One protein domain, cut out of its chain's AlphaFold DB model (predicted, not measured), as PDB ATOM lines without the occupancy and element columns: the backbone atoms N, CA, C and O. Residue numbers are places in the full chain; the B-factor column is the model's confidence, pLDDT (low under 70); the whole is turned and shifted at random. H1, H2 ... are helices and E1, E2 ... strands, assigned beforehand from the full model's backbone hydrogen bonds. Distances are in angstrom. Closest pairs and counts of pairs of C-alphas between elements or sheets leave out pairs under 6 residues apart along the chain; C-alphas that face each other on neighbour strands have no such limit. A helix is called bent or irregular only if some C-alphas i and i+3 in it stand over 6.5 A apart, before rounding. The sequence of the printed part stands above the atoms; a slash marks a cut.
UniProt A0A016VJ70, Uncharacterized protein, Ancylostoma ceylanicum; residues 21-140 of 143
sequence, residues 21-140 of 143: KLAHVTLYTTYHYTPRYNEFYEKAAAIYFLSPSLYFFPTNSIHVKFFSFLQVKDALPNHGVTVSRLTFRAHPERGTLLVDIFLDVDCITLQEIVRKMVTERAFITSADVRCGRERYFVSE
ATOM      1  N   LYS A  21      58.552   0.990  49.541       56.97
ATOM      2  CA  LYS A  21      57.406   1.833  49.159       56.97
ATOM      3  C   LYS A  21      56.129   1.010  49.167       56.97
ATOM      4  O   LYS A  21      55.937   0.187  48.282       56.97
ATOM      5  N   LEU A  22      55.279   1.289  50.159       66.69
ATOM      6  CA  LEU A  22      53.905   0.792  50.247       66.69
ATOM      7  C   LEU A  22      53.237   0.893  48.877       66.69
ATOM      8  O   LEU A  22      53.328   1.937  48.216       66.69
ATOM      9  N   ALA A  23      52.576  -0.182  48.459       78.75
ATOM     10  CA  ALA A  23      51.840  -0.176  47.213       78.75
ATOM     11  C   ALA A  23      50.724   0.873  47.307       78.75
ATOM     12  O   ALA A  23      50.025   0.980  48.315       78.75
ATOM     13  N   HIS A  24      50.585   1.699  46.278       84.75
ATOM     14  CA  HIS A  24      49.658   2.826  46.271       84.75
ATOM     15  C   HIS A  24      48.701   2.693  45.097       84.75
ATOM     16  O   HIS A  24      49.122   2.612  43.949       84.75
ATOM     17  N   VAL A  25      47.405   2.680  45.384       86.12
ATOM     18  CA  VAL A  25      46.329   2.619  44.398       86.12
ATOM     19  C   VAL A  25      45.548   3.923  44.455       86.12
ATOM     20  O   VAL A  25      45.043   4.301  45.504       86.12
ATOM     21  N   THR A  26      45.416   4.601  43.323       87.56
ATOM     22  CA  THR A  26      44.521   5.744  43.136       87.56
ATOM     23  C   THR A  26      43.303   5.286  42.346       87.56
ATOM     24  O   THR A  26      43.403   5.019  41.150       87.56
ATOM     25  N   LEU A  27      42.144   5.200  42.991       86.12
ATOM     26  CA  LEU A  27      40.870   4.897  42.347       86.12
ATOM     27  C   LEU A  27      40.209   6.184  41.847       86.12
ATOM     28  O   LEU A  27      40.043   7.153  42.593       86.12
ATOM     29  N   TYR A  28      39.790   6.163  40.589       85.69
ATOM     30  CA  TYR A  28      39.061   7.233  39.928       85.69
ATOM     31  C   TYR A  28      37.577   6.915  39.985       85.69
ATOM     32  O   TYR A  28      37.127   5.923  39.406       85.69
ATOM     33  N   THR A  29      36.810   7.759  40.667       82.38
ATOM     34  CA  THR A  29      35.377   7.518  40.848       82.38
ATOM     35  C   THR A  29      34.526   8.346  39.893       82.38
ATOM     36  O   THR A  29      34.947   9.403  39.416       82.38
ATOM     37  N   THR A  30      33.295   7.895  39.660       80.12
ATOM     38  CA  THR A  30      32.261   8.670  38.951       80.12
ATOM     39  C   THR A  30      31.712   9.834  39.785       80.12
ATOM     40  O   THR A  30      30.972  10.677  39.279       80.12
ATOM     41  N   TYR A  31      32.050   9.913  41.074       79.19
ATOM     42  CA  TYR A  31      31.498  10.919  41.968       79.19
ATOM     43  C   TYR A  31      32.200  12.261  41.818       79.19
ATOM     44  O   TYR A  31      33.418  12.353  41.926       79.19
ATOM     45  N   HIS A  32      31.422  13.336  41.709       80.88
ATOM     46  CA  HIS A  32      31.963  14.684  41.852       80.88
ATOM     47  C   HIS A  32      32.478  14.923  43.271       80.88
ATOM     48  O   HIS A  32      31.814  14.575  44.262       80.88
ATOM     49  N   TYR A  33      33.654  15.541  43.338       79.62
ATOM     50  CA  TYR A  33      34.231  16.065  44.559       79.62
ATOM     51  C   TYR A  33      33.473  17.329  44.966       79.62
ATOM     52  O   TYR A  33      33.184  18.197  44.144       79.62
ATOM     53  N   THR A  34      33.126  17.437  46.245       80.69
ATOM     54  CA  THR A  34      32.441  18.618  46.773       80.69
ATOM     55  C   THR A  34      33.183  19.098  48.016       80.69
ATOM     56  O   THR A  34      33.138  18.402  49.031       80.69
ATOM     57  N   PRO A  35      33.812  20.289  47.989       78.94
ATOM     58  CA  PRO A  35      34.598  20.806  49.115       78.94
ATOM     59  C   PRO A  35      33.814  20.893  50.432       78.94
ATOM     60  O   PRO A  35      34.374  20.726  51.511       78.94
ATOM     61  N   ARG A  36      32.489  21.092  50.347       79.75
ATOM     62  CA  ARG A  36      31.567  21.100  51.497       79.75
ATOM     63  C   ARG A  36      31.638  19.818  52.341       79.75
ATOM     64  O   ARG A  36      31.249  19.844  53.501       79.75
ATOM     65  N   TYR A  37      32.116  18.712  51.773       77.50
ATOM     66  CA  TYR A  37      32.217  17.417  52.443       77.50
ATOM     67  C   TYR A  37      33.652  17.040  52.830       77.50
ATOM     68  O   TYR A  37      33.893  15.884  53.154       77.50
ATOM     69  N   ASN A  38      34.605  17.979  52.849       78.56
ATOM     70  CA  ASN A  38      35.997  17.685  53.223       78.56
ATOM     71  C   ASN A  38      36.129  17.080  54.615       78.56
ATOM     72  O   ASN A  38      36.755  16.038  54.766       78.56
ATOM     73  N   GLU A  39      35.456  17.668  55.602       78.44
ATOM     74  CA  GLU A  39      35.450  17.134  56.964       78.44
ATOM     75  C   GLU A  39      34.867  15.711  57.007       78.44
ATOM     76  O   GLU A  39      35.348  14.849  57.739       78.44
ATOM     77  N   PHE A  40      33.858  15.436  56.175       75.44
ATOM     78  CA  PHE A  40      33.301  14.095  56.028       75.44
ATOM     79  C   PHE A  40      34.301  13.132  55.381       75.44
ATOM     80  O   PHE A  40      34.441  12.013  55.858       75.44
ATOM     81  N   TYR A  41      35.017  13.545  54.333       76.50
ATOM     82  CA  TYR A  41      36.037  12.721  53.684       76.50
ATOM     83  C   TYR A  41      37.206  12.403  54.626       76.50
ATOM     84  O   TYR A  41      37.651  11.260  54.696       76.50
ATOM     85  N   GLU A  42      37.673  13.383  55.397       74.31
ATOM     86  CA  GLU A  42      38.729  13.194  56.395       74.31
ATOM     87  C   GLU A  42      38.280  12.257  57.519       74.31
ATOM     88  O   GLU A  42      38.988  11.308  57.859       74.31
ATOM     89  N   LYS A  43      37.063  12.454  58.044       74.31
ATOM     90  CA  LYS A  43      36.474  11.551  59.040       74.31
ATOM     91  C   LYS A  43      36.269  10.149  58.472       74.31
ATOM     92  O   LYS A  43      36.611   9.183  59.138       74.31
ATOM     93  N   ALA A  44      35.782  10.011  57.241       70.38
ATOM     94  CA  ALA A  44      35.624   8.726  56.563       70.38
ATOM     95  C   ALA A  44      36.956   7.967  56.448       70.38
ATOM     96  O   ALA A  44      37.015   6.775  56.749       70.38
ATOM     97  N   ALA A  45      38.027   8.668  56.069       70.75
ATOM     98  CA  ALA A  45      39.377   8.119  56.002       70.75
ATOM     99  C   ALA A  45      39.910   7.694  57.381       70.75
ATOM    100  O   ALA A  45      40.589   6.677  57.486       70.75
ATOM    101  N   ALA A  46      39.578   8.434  58.443       66.88
ATOM    102  CA  ALA A  46      39.983   8.101  59.807       66.88
ATOM    103  C   ALA A  46      39.184   6.924  60.398       66.88
ATOM    104  O   ALA A  46      39.766   6.009  60.982       66.88
ATOM    105  N   ILE A  47      37.857   6.902  60.219       63.19
ATOM    106  CA  ILE A  47      36.990   5.833  60.749       63.19
ATOM    107  C   ILE A  47      37.274   4.500  60.035       63.19
ATOM    108  O   ILE A  47      37.157   3.438  60.650       63.19
ATOM    109  N   TYR A  48      37.757   4.544  58.785       60.44
ATOM    110  CA  TYR A  48      38.278   3.379  58.064       60.44
ATOM    111  C   TYR A  48      39.215   2.516  58.933       60.44
ATOM    112  O   TYR A  48      39.087   1.288  58.908       60.44
ATOM    113  N   PHE A  49      40.074   3.158  59.739       53.81
ATOM    114  CA  PHE A  49      41.085   2.529  60.599       53.81
ATOM    115  C   PHE A  49      40.574   2.073  61.973       53.81
ATOM    116  O   PHE A  49      41.160   1.175  62.570       53.81
ATOM    117  N   LEU A  50      39.511   2.693  62.495       48.50
ATOM    118  CA  LEU A  50      39.161   2.593  63.920       48.50
ATOM    119  C   LEU A  50      37.987   1.654  64.230       48.50
ATOM    120  O   LEU A  50      37.865   1.211  65.369       48.50
ATOM    121  N   SER A  51      37.130   1.307  63.263       47.47
ATOM    122  CA  SER A  51      35.997   0.408  63.544       47.47
ATOM    123  C   SER A  51      35.426  -0.290  62.294       47.47
ATOM    124  O   SER A  51      35.063   0.387  61.324       47.47
ATOM    125  N   PRO A  52      35.285  -1.632  62.290       46.84
ATOM    126  CA  PRO A  52      34.598  -2.376  61.226       46.84
ATOM    127  C   PRO A  52      33.061  -2.303  61.275       46.84
ATOM    128  O   PRO A  52      32.428  -2.644  60.285       46.84
ATOM    129  N   SER A  53      32.442  -1.880  62.388       42.50
ATOM    130  CA  SER A  53      31.060  -2.311  62.695       42.50
ATOM    131  C   SER A  53      30.046  -1.223  63.076       42.50
ATOM    132  O   SER A  53      28.978  -1.564  63.572       42.50
ATOM    133  N   LEU A  54      30.307   0.070  62.866       40.38
ATOM    134  CA  LEU A  54      29.334   1.109  63.237       40.38
ATOM    135  C   LEU A  54      29.270   2.235  62.213       40.38
ATOM    136  O   LEU A  54      30.148   3.091  62.174       40.38
ATOM    137  N   TYR A  55      28.186   2.272  61.434       49.62
ATOM    138  CA  TYR A  55      27.830   3.445  60.643       49.62
ATOM    139  C   TYR A  55      26.315   3.657  60.660       49.62
ATOM    140  O   TYR A  55      25.568   2.969  59.971       49.62
ATOM    141  N   PHE A  56      25.873   4.647  61.434       37.34
ATOM    142  CA  PHE A  56      24.552   5.251  61.295       37.34
ATOM    143  C   PHE A  56      24.759   6.756  61.123       37.34
ATOM    144  O   PHE A  56      25.168   7.447  62.051       37.34
ATOM    145  N   PHE A  57      24.530   7.255  59.911       41.12
ATOM    146  CA  PHE A  57      24.550   8.685  59.594       41.12
ATOM    147  C   PHE A  57      23.195   9.087  58.994       41.12
ATOM    148  O   PHE A  57      22.523   8.231  58.416       41.12
ATOM    149  N   PRO A  58      22.746  10.347  59.120       35.88
ATOM    150  CA  PRO A  58      21.441  10.755  58.625       35.88
ATOM    151  C   PRO A  58      21.442  10.988  57.104       35.88
ATOM    152  O   PRO A  58      22.472  11.166  56.458       35.88
ATOM    153  N   THR A  59      20.241  10.915  56.548       48.31
ATOM    154  CA  THR A  59      19.830  10.806  55.142       48.31
ATOM    155  C   THR A  59      20.307  11.927  54.201       48.31
ATOM    156  O   THR A  59      20.091  13.104  54.469       48.31
ATOM    157  N   ASN A  60      20.925  11.532  53.074       44.50
ATOM    158  CA  ASN A  60      20.962  12.139  51.718       44.50
ATOM    159  C   ASN A  60      22.183  11.588  50.947       44.50
ATOM    160  O   ASN A  60      23.028  10.950  51.568       44.50
ATOM    161  N   SER A  61      22.269  11.787  49.616       49.22
ATOM    162  CA  SER A  61      23.189  11.186  48.601       49.22
ATOM    163  C   SER A  61      24.657  10.889  48.977       49.22
ATOM    164  O   SER A  61      25.353  10.181  48.252       49.22
ATOM    165  N   ILE A  62      25.136  11.409  50.099       52.12
ATOM    166  CA  ILE A  62      26.385  11.066  50.781       52.12
ATOM    167  C   ILE A  62      26.407   9.581  51.208       52.12
ATOM    168  O   ILE A  62      27.458   8.952  51.122       52.12
ATOM    169  N   HIS A  63      25.255   8.993  51.570       50.12
ATOM    170  CA  HIS A  63      25.129   7.565  51.919       50.12
ATOM    171  C   HIS A  63      25.570   6.634  50.795       50.12
ATOM    172  O   HIS A  63      26.368   5.737  51.034       50.12
ATOM    173  N   VAL A  64      25.112   6.879  49.563       49.44
ATOM    174  CA  VAL A  64      25.454   6.033  48.407       49.44
ATOM    175  C   VAL A  64      26.960   6.081  48.143       49.44
ATOM    176  O   VAL A  64      27.585   5.038  47.978       49.44
ATOM    177  N   LYS A  65      27.560   7.281  48.209       53.44
ATOM    178  CA  LYS A  65      29.011   7.461  48.049       53.44
ATOM    179  C   LYS A  65      29.791   6.699  49.124       53.44
ATOM    180  O   LYS A  65      30.772   6.037  48.814       53.44
ATOM    181  N   PHE A  66      29.352   6.770  50.381       55.22
ATOM    182  CA  PHE A  66      30.023   6.110  51.501       55.22
ATOM    183  C   PHE A  66      29.871   4.584  51.479       55.22
ATOM    184  O   PHE A  66      30.843   3.874  51.726       55.22
ATOM    185  N   PHE A  67      28.690   4.078  51.120       51.28
ATOM    186  CA  PHE A  67      28.423   2.642  51.002       51.28
ATOM    187  C   PHE A  67      29.331   1.996  49.951       51.28
ATOM    188  O   PHE A  67      29.913   0.941  50.186       51.28
ATOM    189  N   SER A  68      29.543   2.682  48.828       60.56
ATOM    190  CA  SER A  68      30.500   2.279  47.800       60.56
ATOM    191  C   SER A  68      31.943   2.198  48.323       60.56
ATOM    192  O   SER A  68      32.653   1.243  48.009       60.56
ATOM    193  N   PHE A  69      32.378   3.130  49.180       61.81
ATOM    194  CA  PHE A  69      33.715   3.080  49.792       61.81
ATOM    195  C   PHE A  69      33.861   1.977  50.842       61.81
ATOM    196  O   PHE A  69      34.901   1.317  50.880       61.81
ATOM    197  N   LEU A  70      32.822   1.721  51.640       59.38
ATOM    198  CA  LEU A  70      32.783   0.567  52.545       59.38
ATOM    199  C   LEU A  70      32.887  -0.749  51.782       59.38
ATOM    200  O   LEU A  70      33.611  -1.642  52.197       59.38
ATOM    201  N   GLN A  71      32.271  -0.854  50.607       62.97
ATOM    202  CA  GLN A  71      32.461  -2.054  49.805       62.97
ATOM    203  C   GLN A  71      33.948  -2.236  49.444       62.97
ATOM    204  O   GLN A  71      34.408  -3.374  49.425       62.97
ATOM    205  N   VAL A  72      34.710  -1.171  49.127       65.62
ATOM    206  CA  VAL A  72      36.152  -1.298  48.789       65.62
ATOM    207  C   VAL A  72      36.919  -1.805  50.005       65.62
ATOM    208  O   VAL A  72      37.771  -2.682  49.870       65.62
ATOM    209  N   LYS A  73      36.545  -1.305  51.191       63.75
ATOM    210  CA  LYS A  73      37.044  -1.788  52.478       63.75
ATOM    211  C   LYS A  73      36.790  -3.276  52.669       63.75
ATOM    212  O   LYS A  73      37.681  -3.933  53.171       63.75
ATOM    213  N   ASP A  74      35.628  -3.799  52.298       64.75
ATOM    214  CA  ASP A  74      35.304  -5.209  52.540       64.75
ATOM    215  C   ASP A  74      35.964  -6.146  51.518       64.75
ATOM    216  O   ASP A  74      36.311  -7.278  51.843       64.75
ATOM    217  N   ALA A  75      36.198  -5.689  50.284       65.44
ATOM    218  CA  ALA A  75      36.827  -6.536  49.267       65.44
ATOM    219  C   ALA A  75      38.333  -6.723  49.469       65.44
ATOM    220  O   ALA A  75      38.840  -7.808  49.204       65.44
ATOM    221  N   LEU A  76      39.056  -5.701  49.935       69.19
ATOM    222  CA  LEU A  76      40.514  -5.788  50.075       69.19
ATOM    223  C   LEU A  76      40.955  -6.860  51.108       69.19
ATOM    224  O   LEU A  76      41.738  -7.739  50.743       69.19
ATOM    225  N   PRO A  77      40.401  -6.918  52.336       66.38
ATOM    226  CA  PRO A  77      40.700  -7.961  53.315       66.38
ATOM    227  C   PRO A  77      40.287  -9.358  52.852       66.38
ATOM    228  O   PRO A  77      40.998 -10.319  53.131       66.38
ATOM    229  N   ASN A  78      39.189  -9.480  52.093       64.31
ATOM    230  CA  ASN A  78      38.756 -10.758  51.513       64.31
ATOM    231  C   ASN A  78      39.764 -11.323  50.495       64.31
ATOM    232  O   ASN A  78      39.725 -12.511  50.182       64.31
ATOM    233  N   HIS A  79      40.686 -10.492  50.010       65.12
ATOM    234  CA  HIS A  79      41.808 -10.893  49.166       65.12
ATOM    235  C   HIS A  79      43.150 -10.925  49.916       65.12
ATOM    236  O   HIS A  79      44.201 -10.974  49.282       65.12
ATOM    237  N   GLY A  80      43.136 -10.902  51.255       64.88
ATOM    238  CA  GLY A  80      44.344 -10.933  52.084       64.88
ATOM    239  C   GLY A  80      45.138  -9.624  52.079       64.88
ATOM    240  O   GLY A  80      46.309  -9.620  52.448       64.88
ATOM    241  N   VAL A  81      44.525  -8.515  51.652       72.00
ATOM    242  CA  VAL A  81      45.191  -7.217  51.514       72.00
ATOM    243  C   VAL A  81      44.946  -6.350  52.742       72.00
ATOM    244  O   VAL A  81      43.814  -5.943  53.018       72.00
ATOM    245  N   THR A  82      46.026  -6.007  53.446       72.69
ATOM    246  CA  THR A  82      45.971  -5.064  54.566       72.69
ATOM    247  C   THR A  82      46.107  -3.636  54.055       72.69
ATOM    248  O   THR A  82      47.064  -3.273  53.367       72.69
ATOM    249  N   VAL A  83      45.137  -2.797  54.410       75.00
ATOM    250  CA  VAL A  83      45.144  -1.383  54.038       75.00
ATOM    251  C   VAL A  83      45.842  -0.567  55.118       75.00
ATOM    252  O   VAL A  83      45.365  -0.474  56.243       75.00
ATOM    253  N   SER A  84      46.958   0.058  54.746       76.50
ATOM    254  CA  SER A  84      47.788   0.888  55.624       76.50
ATOM    255  C   SER A  84      47.272   2.313  55.772       76.50
ATOM    256  O   SER A  84      47.456   2.933  56.815       76.50
ATOM    257  N   ARG A  85      46.656   2.877  54.729       76.88
ATOM    258  CA  ARG A  85      46.081   4.228  54.774       76.88
ATOM    259  C   ARG A  85      45.077   4.420  53.650       76.88
ATOM    260  O   ARG A  85      45.285   3.922  52.551       76.88
ATOM    261  N   LEU A  86      44.039   5.206  53.906       80.12
ATOM    262  CA  LEU A  86      43.104   5.661  52.885       80.12
ATOM    263  C   LEU A  86      42.983   7.183  52.952       80.12
ATOM    264  O   LEU A  86      42.906   7.747  54.040       80.12
ATOM    265  N   THR A  87      42.991   7.859  51.806       81.56
ATOM    266  CA  THR A  87      42.772   9.307  51.713       81.56
ATOM    267  C   THR A  87      41.905   9.655  50.515       81.56
ATOM    268  O   THR A  87      41.932   8.978  49.492       81.56
ATOM    269  N   PHE A  88      41.158  10.746  50.626       83.12
ATOM    270  CA  PHE A  88      40.302  11.249  49.558       83.12
ATOM    271  C   PHE A  88      40.871  12.551  49.007       83.12
ATOM    272  O   PHE A  88      41.312  13.407  49.774       83.12
ATOM    273  N   ARG A  89      40.841  12.720  47.684       82.75
ATOM    274  CA  ARG A  89      41.342  13.929  47.020       82.75
ATOM    275  C   ARG A  89      40.398  14.402  45.931       82.75
ATOM    276  O   ARG A  89      39.673  13.609  45.339       82.75
ATOM    277  N   ALA A  90      40.473  15.684  45.604       83.69
ATOM    278  CA  ALA A  90      39.913  16.186  44.359       83.69
ATOM    279  C   ALA A  90      40.797  15.769  43.175       83.69
ATOM    280  O   ALA A  90      42.023  15.888  43.235       83.69
ATOM    281  N   HIS A  91      40.183  15.333  42.079       82.56
ATOM    282  CA  HIS A  91      40.856  15.252  40.794       82.56
ATOM    283  C   HIS A  91      41.082  16.683  40.281       82.56
ATOM    284  O   HIS A  91      40.094  17.384  40.047       82.56
ATOM    285  N   PRO A  92      42.337  17.114  40.053       74.50
ATOM    286  CA  PRO A  92      42.646  18.510  39.730       74.50
ATOM    287  C   PRO A  92      41.961  18.990  38.443       74.50
ATOM    288  O   PRO A  92      41.469  20.108  38.393       74.50
ATOM    289  N   GLU A  93      41.876  18.126  37.428       78.31
ATOM    290  CA  GLU A  93      41.304  18.485  36.120       78.31
ATOM    291  C   GLU A  93      39.811  18.160  35.956       78.31
ATOM    292  O   GLU A  93      39.093  18.880  35.272       78.31
ATOM    293  N   ARG A  94      39.325  17.065  36.556       75.81
ATOM    294  CA  ARG A  94      37.965  16.549  36.312       75.81
ATOM    295  C   ARG A  94      36.956  16.912  37.401       75.81
ATOM    296  O   ARG A  94      35.769  16.651  37.234       75.81
ATOM    297  N   GLY A  95      37.406  17.451  38.539       78.94
ATOM    298  CA  GLY A  95      36.528  17.738  39.679       78.94
ATOM    299  C   GLY A  95      35.831  16.494  40.252       78.94
ATOM    300  O   GLY A  95      34.807  16.607  40.926       78.94
ATOM    301  N   THR A  96      36.348  15.299  39.966       82.50
ATOM    302  CA  THR A  96      35.871  14.031  40.523       82.50
ATOM    303  C   THR A  96      36.610  13.688  41.810       82.50
ATOM    304  O   THR A  96      37.655  14.252  42.124       82.50
ATOM    305  N   LEU A  97      36.039  12.789  42.598       83.38
ATOM    306  CA  LEU A  97      36.614  12.296  43.835       83.38
ATOM    307  C   LEU A  97      37.604  11.171  43.507       83.38
ATOM    308  O   LEU A  97      37.249  10.183  42.860       83.38
ATOM    309  N   LEU A  98      38.839  11.334  43.963       84.81
ATOM    310  CA  LEU A  98      39.879  10.315  43.938       84.81
ATOM    311  C   LEU A  98      39.985   9.666  45.310       84.81
ATOM    312  O   LEU A  98      39.901  10.354  46.332       84.81
ATOM    313  N   VAL A  99      40.220   8.360  45.322       85.00
ATOM    314  CA  VAL A  99      40.546   7.619  46.541       85.00
ATOM    315  C   VAL A  99      41.944   7.062  46.414       85.00
ATOM    316  O   VAL A  99      42.206   6.219  45.566       85.00
ATOM    317  N   ASP A 100      42.831   7.520  47.278       85.06
ATOM    318  CA  ASP A 100      44.159   6.957  47.435       85.06
ATOM    319  C   ASP A 100      44.133   5.906  48.533       85.06
ATOM    320  O   ASP A 100      43.716   6.177  49.661       85.06
ATOM    321  N   ILE A 101      44.619   4.719  48.211       83.31
ATOM    322  CA  ILE A 101      44.705   3.580  49.110       83.31
ATOM    323  C   ILE A 101      46.164   3.140  49.139       83.31
ATOM    324  O   ILE A 101      46.749   2.824  48.107       83.31
ATOM    325  N   PHE A 102      46.757   3.137  50.324       81.50
ATOM    326  CA  PHE A 102      48.098   2.628  50.575       81.50
ATOM    327  C   PHE A 102      47.970   1.253  51.209       81.50
ATOM    328  O   PHE A 102      47.232   1.077  52.180       81.50
ATOM    329  N   LEU A 103      48.676   0.287  50.646       80.88
ATOM    330  CA  LEU A 103      48.533  -1.133  50.910       80.88
ATOM    331  C   LEU A 103      49.889  -1.710  51.300       80.88
ATOM    332  O   LEU A 103      50.916  -1.324  50.738       80.88
ATOM    333  N   ASP A 104      49.864  -2.640  52.247       77.25
ATOM    334  CA  ASP A 104      51.037  -3.418  52.644       77.25
ATOM    335  C   ASP A 104      50.946  -4.808  52.010       77.25
ATOM    336  O   ASP A 104      50.548  -5.778  52.656       77.25
ATOM    337  N   VAL A 105      51.144  -4.865  50.688       73.25
ATOM    338  CA  VAL A 105      51.005  -6.095  49.894       73.25
ATOM    339  C   VAL A 105      52.014  -6.165  48.764       73.25
ATOM    340  O   VAL A 105      52.432  -5.137  48.222       73.25
ATOM    341  N   ASP A 106      52.305  -7.395  48.346       72.12
ATOM    342  CA  ASP A 106      53.073  -7.670  47.143       72.12
ATOM    343  C   ASP A 106      52.325  -7.220  45.887       72.12
ATOM    344  O   ASP A 106      51.121  -7.411  45.706       72.12
ATOM    345  N   CYS A 107      53.063  -6.636  44.956       69.62
ATOM    346  CA  CYS A 107      52.465  -5.976  43.803       69.62
ATOM    347  C   CYS A 107      51.926  -6.925  42.734       69.62
ATOM    348  O   CYS A 107      51.104  -6.513  41.917       69.62
ATOM    349  N   ILE A 108      52.372  -8.183  42.763       69.94
ATOM    350  CA  ILE A 108      51.943  -9.234  41.838       69.94
ATOM    351  C   ILE A 108      50.455  -9.538  42.048       69.94
ATOM    352  O   ILE A 108      49.686  -9.582  41.092       69.94
ATOM    353  N   THR A 109      50.024  -9.685  43.302       70.19
ATOM    354  CA  THR A 109      48.624  -9.989  43.641       70.19
ATOM    355  C   THR A 109      47.730  -8.759  43.527       70.19
ATOM    356  O   THR A 109      46.542  -8.867  43.218       70.19
ATOM    357  N   LEU A 110      48.303  -7.566  43.708       76.19
ATOM    358  CA  LEU A 110      47.559  -6.317  43.676       76.19
ATOM    359  C   LEU A 110      46.909  -6.034  42.316       76.19
ATOM    360  O   LEU A 110      45.792  -5.518  42.265       76.19
ATOM    361  N   GLN A 111      47.571  -6.393  41.215       74.12
ATOM    362  CA  GLN A 111      47.072  -6.085  39.876       74.12
ATOM    363  C   GLN A 111      45.751  -6.803  39.567       74.12
ATOM    364  O   GLN A 111      44.820  -6.190  39.040       74.12
ATOM    365  N   GLU A 112      45.644  -8.085  39.918       75.31
ATOM    366  CA  GLU A 112      44.422  -8.866  39.703       75.31
ATOM    367  C   GLU A 112      43.273  -8.374  40.583       75.31
ATOM    368  O   GLU A 112      42.140  -8.245  40.116       75.31
ATOM    369  N   ILE A 113      43.574  -8.041  41.840       75.81
ATOM    370  CA  ILE A 113      42.593  -7.529  42.800       75.81
ATOM    371  C   ILE A 113      42.048  -6.182  42.322       75.81
ATOM    372  O   ILE A 113      40.836  -5.976  42.288       75.81
ATOM    373  N   VAL A 114      42.928  -5.274  41.891       79.44
ATOM    374  CA  VAL A 114      42.519  -3.967  41.364       79.44
ATOM    375  C   VAL A 114      41.704  -4.119  40.085       79.44
ATOM    376  O   VAL A 114      40.695  -3.432  39.940       79.44
ATOM    377  N   ARG A 115      42.072  -5.042  39.189       77.81
ATOM    378  CA  ARG A 115      41.277  -5.324  37.988       77.81
ATOM    379  C   ARG A 115      39.860  -5.758  38.338       77.81
ATOM    380  O   ARG A 115      38.928  -5.152  37.822       77.81
ATOM    381  N   LYS A 116      39.700  -6.722  39.250       76.25
ATOM    382  CA  LYS A 116      38.376  -7.149  39.730       76.25
ATOM    383  C   LYS A 116      37.595  -5.993  40.342       76.25
ATOM    384  O   LYS A 116      36.428  -5.810  40.023       76.25
ATOM    385  N   MET A 117      38.243  -5.160  41.159       74.31
ATOM    386  CA  MET A 117      37.589  -3.989  41.747       74.31
ATOM    387  C   MET A 117      37.089  -3.002  40.692       74.31
ATOM    388  O   MET A 117      35.978  -2.510  40.840       74.31
ATOM    389  N   VAL A 118      37.874  -2.703  39.653       75.38
ATOM    390  CA  VAL A 118      37.448  -1.790  38.579       75.38
ATOM    391  C   VAL A 118      36.286  -2.390  37.785       75.38
ATOM    392  O   VAL A 118      35.338  -1.680  37.497       75.38
ATOM    393  N   THR A 119      36.309  -3.691  37.481       71.75
ATOM    394  CA  THR A 119      35.261  -4.328  36.663       71.75
ATOM    395  C   THR A 119      33.970  -4.636  37.418       71.75
ATOM    396  O   THR A 119      32.897  -4.650  36.827       71.75
ATOM    397  N   GLU A 120      34.053  -4.945  38.711       69.19
ATOM    398  CA  GLU A 120      32.893  -5.385  39.499       69.19
ATOM    399  C   GLU A 120      32.179  -4.221  40.201       69.19
ATOM    400  O   GLU A 120      31.085  -4.395  40.740       69.19
ATOM    401  N   ARG A 121      32.775  -3.020  40.226       69.94
ATOM    402  CA  ARG A 121      32.258  -1.883  41.001       69.94
ATOM    403  C   ARG A 121      31.891  -0.720  40.103       69.94
ATOM    404  O   ARG A 121      32.729   0.107  39.770       69.94
ATOM    405  N   ALA A 122      30.588  -0.557  39.904       59.75
ATOM    406  CA  ALA A 122      29.976   0.447  39.029       59.75
ATOM    407  C   ALA A 122      30.316   1.932  39.317       59.75
ATOM    408  O   ALA A 122      29.863   2.818  38.597       59.75
ATOM    409  N   PHE A 123      31.050   2.250  40.386       73.19
ATOM    410  CA  PHE A 123      31.465   3.622  40.710       73.19
ATOM    411  C   PHE A 123      32.960   3.878  40.480       73.19
ATOM    412  O   PHE A 123      33.381   5.033  40.587       73.19
ATOM    413  N   ILE A 124      33.759   2.842  40.197       77.50
ATOM    414  CA  ILE A 124      35.187   2.959  39.896       77.50
ATOM    415  C   ILE A 124      35.350   2.922  38.381       77.50
ATOM    416  O   ILE A 124      35.164   1.895  37.756       77.50
ATOM    417  N   THR A 125      35.753   4.044  37.798       79.94
ATOM    418  CA  THR A 125      35.988   4.150  36.346       79.94
ATOM    419  C   THR A 125      37.357   3.614  35.935       79.94
ATOM    420  O   THR A 125      37.527   2.999  34.883       79.94
ATOM    421  N   SER A 126      38.362   3.873  36.769       82.25
ATOM    422  CA  SER A 126      39.736   3.448  36.543       82.25
ATOM    423  C   SER A 126      40.522   3.424  37.847       82.25
ATOM    424  O   SER A 126      40.116   4.005  38.854       82.25
ATOM    425  N   ALA A 127      41.678   2.780  37.822       84.94
ATOM    426  CA  ALA A 127      42.628   2.714  38.910       84.94
ATOM    427  C   ALA A 127      44.044   2.918  38.366       84.94
ATOM    428  O   ALA A 127      44.446   2.298  37.386       84.94
ATOM    429  N   ASP A 128      44.805   3.784  39.016       85.88
ATOM    430  CA  ASP A 128      46.237   3.940  38.792       85.88
ATOM    431  C   ASP A 128      46.971   3.310  39.964       85.88
ATOM    432  O   ASP A 128      46.755   3.703  41.109       85.88
ATOM    433  N   VAL A 129      47.816   2.330  39.692       83.94
ATOM    434  CA  VAL A 129      48.517   1.597  40.731       83.94
ATOM    435  C   VAL A 129      50.007   1.792  40.592       83.94
ATOM    436  O   VAL A 129      50.582   1.682  39.510       83.94
ATOM    437  N   ARG A 130      50.637   2.078  41.722       83.50
ATOM    438  CA  ARG A 130      52.056   2.353  41.851       83.50
ATOM    439  C   ARG A 130      52.642   1.343  42.815       83.50
ATOM    440  O   ARG A 130      52.275   1.296  43.987       83.50
ATOM    441  N   CYS A 131      53.580   0.569  42.304       78.00
ATOM    442  CA  CYS A 131      54.363  -0.372  43.074       78.00
ATOM    443  C   CYS A 131      55.837  -0.007  42.934       78.00
ATOM    444  O   CYS A 131      56.442  -0.242  41.889       78.00
ATOM    445  N   GLY A 132      56.430   0.603  43.960       74.56
ATOM    446  CA  GLY A 132      57.831   1.020  43.896       74.56
ATOM    447  C   GLY A 132      58.109   1.966  42.717       74.56
ATOM    448  O   GLY A 132      57.779   3.153  42.776       74.56
ATOM    449  N   ARG A 133      58.761   1.452  41.666       68.94
ATOM    450  CA  ARG A 133      59.051   2.177  40.411       68.94
ATOM    451  C   ARG A 133      58.066   1.873  39.283       68.94
ATOM    452  O   ARG A 133      58.018   2.625  38.312       68.94
ATOM    453  N   GLU A 134      57.296   0.802  39.407       76.19
ATOM    454  CA  GLU A 134      56.337   0.367  38.403       76.19
ATOM    455  C   GLU A 134      55.008   1.099  38.583       76.19
ATOM    456  O   GLU A 134      54.566   1.398  39.699       76.19
ATOM    457  N   ARG A 135      54.374   1.417  37.456       80.38
ATOM    458  CA  ARG A 135      53.064   2.058  37.408       80.38
ATOM    459  C   ARG A 135      52.219   1.362  36.360       80.38
ATOM    460  O   ARG A 135      52.667   1.211  35.227       80.38
ATOM    461  N   TYR A 136      51.005   0.987  36.727       81.38
ATOM    462  CA  TYR A 136      50.046   0.393  35.811       81.38
ATOM    463  C   TYR A 136      48.689   1.068  35.943       81.38
ATOM    464  O   TYR A 136      48.248   1.427  37.032       81.38
ATOM    465  N   PHE A 137      48.030   1.246  34.804       82.69
ATOM    466  CA  PHE A 137      46.715   1.856  34.726       82.69
ATOM    467  C   PHE A 137      45.693   0.802  34.317       82.69
ATOM    468  O   PHE A 137      45.894   0.072  33.347       82.69
ATOM    469  N   VAL A 138      44.605   0.721  35.069       81.12
ATOM    470  CA  VAL A 138      43.491  -0.193  34.836       81.12
ATOM    471  C   VAL A 138      42.247   0.650  34.614       81.12
ATOM    472  O   VAL A 138      41.954   1.537  35.402       81.12
ATOM    473  N   SER A 139      41.511   0.393  33.545       78.88
ATOM    474  CA  SER A 139      40.277   1.103  33.205       78.88
ATOM    475  C   SER A 139      39.219   0.080  32.828       78.88
ATOM    476  O   SER A 139      39.577  -0.972  32.297       78.88
ATOM    477  N   GLU A 140      37.940   0.393  33.051       67.06
ATOM    478  CA  GLU A 140      36.830  -0.418  32.519       67.06
ATOM    479  C   GLU A 140      36.926  -0.578  30.983       67.06
ATOM    480  O   GLU A 140      36.449  -1.567  30.436       67.06
TER     481      GLU A 140
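Overview. This is residues 21 to 140 of the 143 residues of an uncharacterized protein of Ancylostoma ceylanicum (UniProt A0A016VJ70). One twisted sheet of five strands has three helices over one of its faces, each running along the strands, while the other face is bare of named helices. H1 covers the edge strand E2, H3 covers E4 near the other edge, and H2 lies between these two helices, over E3; from the long link between H1 and H2, residues 56 to 61 stick out. The printed part has 120 residues, with three named helices and five named strands in the order E1 H1 H2 E2 E3 H3 E4 E5, and its class is mixed, helices and strands. The sheet's order is E2 E3 E1 E4 E5, all antiparallel. The whole is compact, with a radius of gyration of the C-alphas of 13.8 A, and it spans 40 by 34 by 25 A.

Along the chain. Across the sheet, E2 is residues 82 to 90, 24.3 A from first to last C-alpha, and E3 is residues 96 to 104, 26.1 A. E1, residues 23 to 32, begins with C-alpha 23 at (51.840, -0.176, 47.213), is 25.4 A long and bends by 56 degrees at residue 29. E4 is residues 124 to 131, 19.7 A, and E5 is residues 134 to 139, 16.9 A, ending with C-alpha 139 at (40.277, 1.103, 33.205). H1 is residues 35 to 50, 23.9 A long; it is irregular, with C-alphas 36 and 39 standing 7.8 A apart. H2, residues 62 to 78, is 25.1 A long and starts with C-alpha 62 at (26.385, 11.066, 50.781). H3 is residues 107 to 120, 20.0 A long. H2 and H3 are neither bent nor irregular, but only just: C-alphas 74 and 77 are 6.1 A apart, and so are C-alphas 108 and 111.

Arrangement. In the sheet, E2 and E5 are edge strands. E2 and E3 form a hairpin, with N 87 and O 100 within hydrogen-bond range at 2.8 A. E3 and E1 are antiparallel at 159 degrees, with N 25 and O 101 at 2.8 A. E1 and E4 are antiparallel at 161 degrees, with N 26 and O 128 at 2.7 A. E4 and E5 form a hairpin, with N 129 and O 136 at 2.8 A. The three helices lie on the same face, in two layers, helices on one face of a sheet. H1 is over E2 at a height over the sheet of 8.0 A; the closest C-alphas are those of Ala 45 and Leu 86, 5.4 A. H2 is over E3 at a height of 8.6 A, along the strands at 19 degrees on the local plane. H3 is over E4 at a height of 8.9 A; the closest C-alphas are those of Val 118 and Ile 124, 5.4 A. H1 and H2 are close but not clearly touching, their closest C-alphas being those of Tyr 48 and Lys 73, 7.7 A, at a shallow tilt of 30 degrees, the same way. H2, with residues 72 to 76 alone, and H3, with residues 113 to 117 alone, only just touch, with 3 pairs of C-alphas within 8 A, the closest those of Val 72 and Met 117 at 7.7 A; they stand at a steep tilt of 39 degrees, opposite ways. H1 and H3 are apart. E1, H1 H2, E2 and E3, H3, E4 are split strand-helix-strand units, two strands running the same way with another strand between them in the sheet, each with a right-handed crossover. The O i to N i+4 pairs within hydrogen-bond range are 8 of 12 in H1, 11 of 13 in H2 and 8 of 10 in H3.

Size, cuts and confidence. The two C-alphas farthest apart are those of Thr 59 and Arg 133, 42.8 A. The printed part has no cut. The link from H1 to H2, 11 residues, is long; the other links are tight. The mean pLDDT of the printed part is 71.0, and 44 residues are under 70, among them residues 46 to 80.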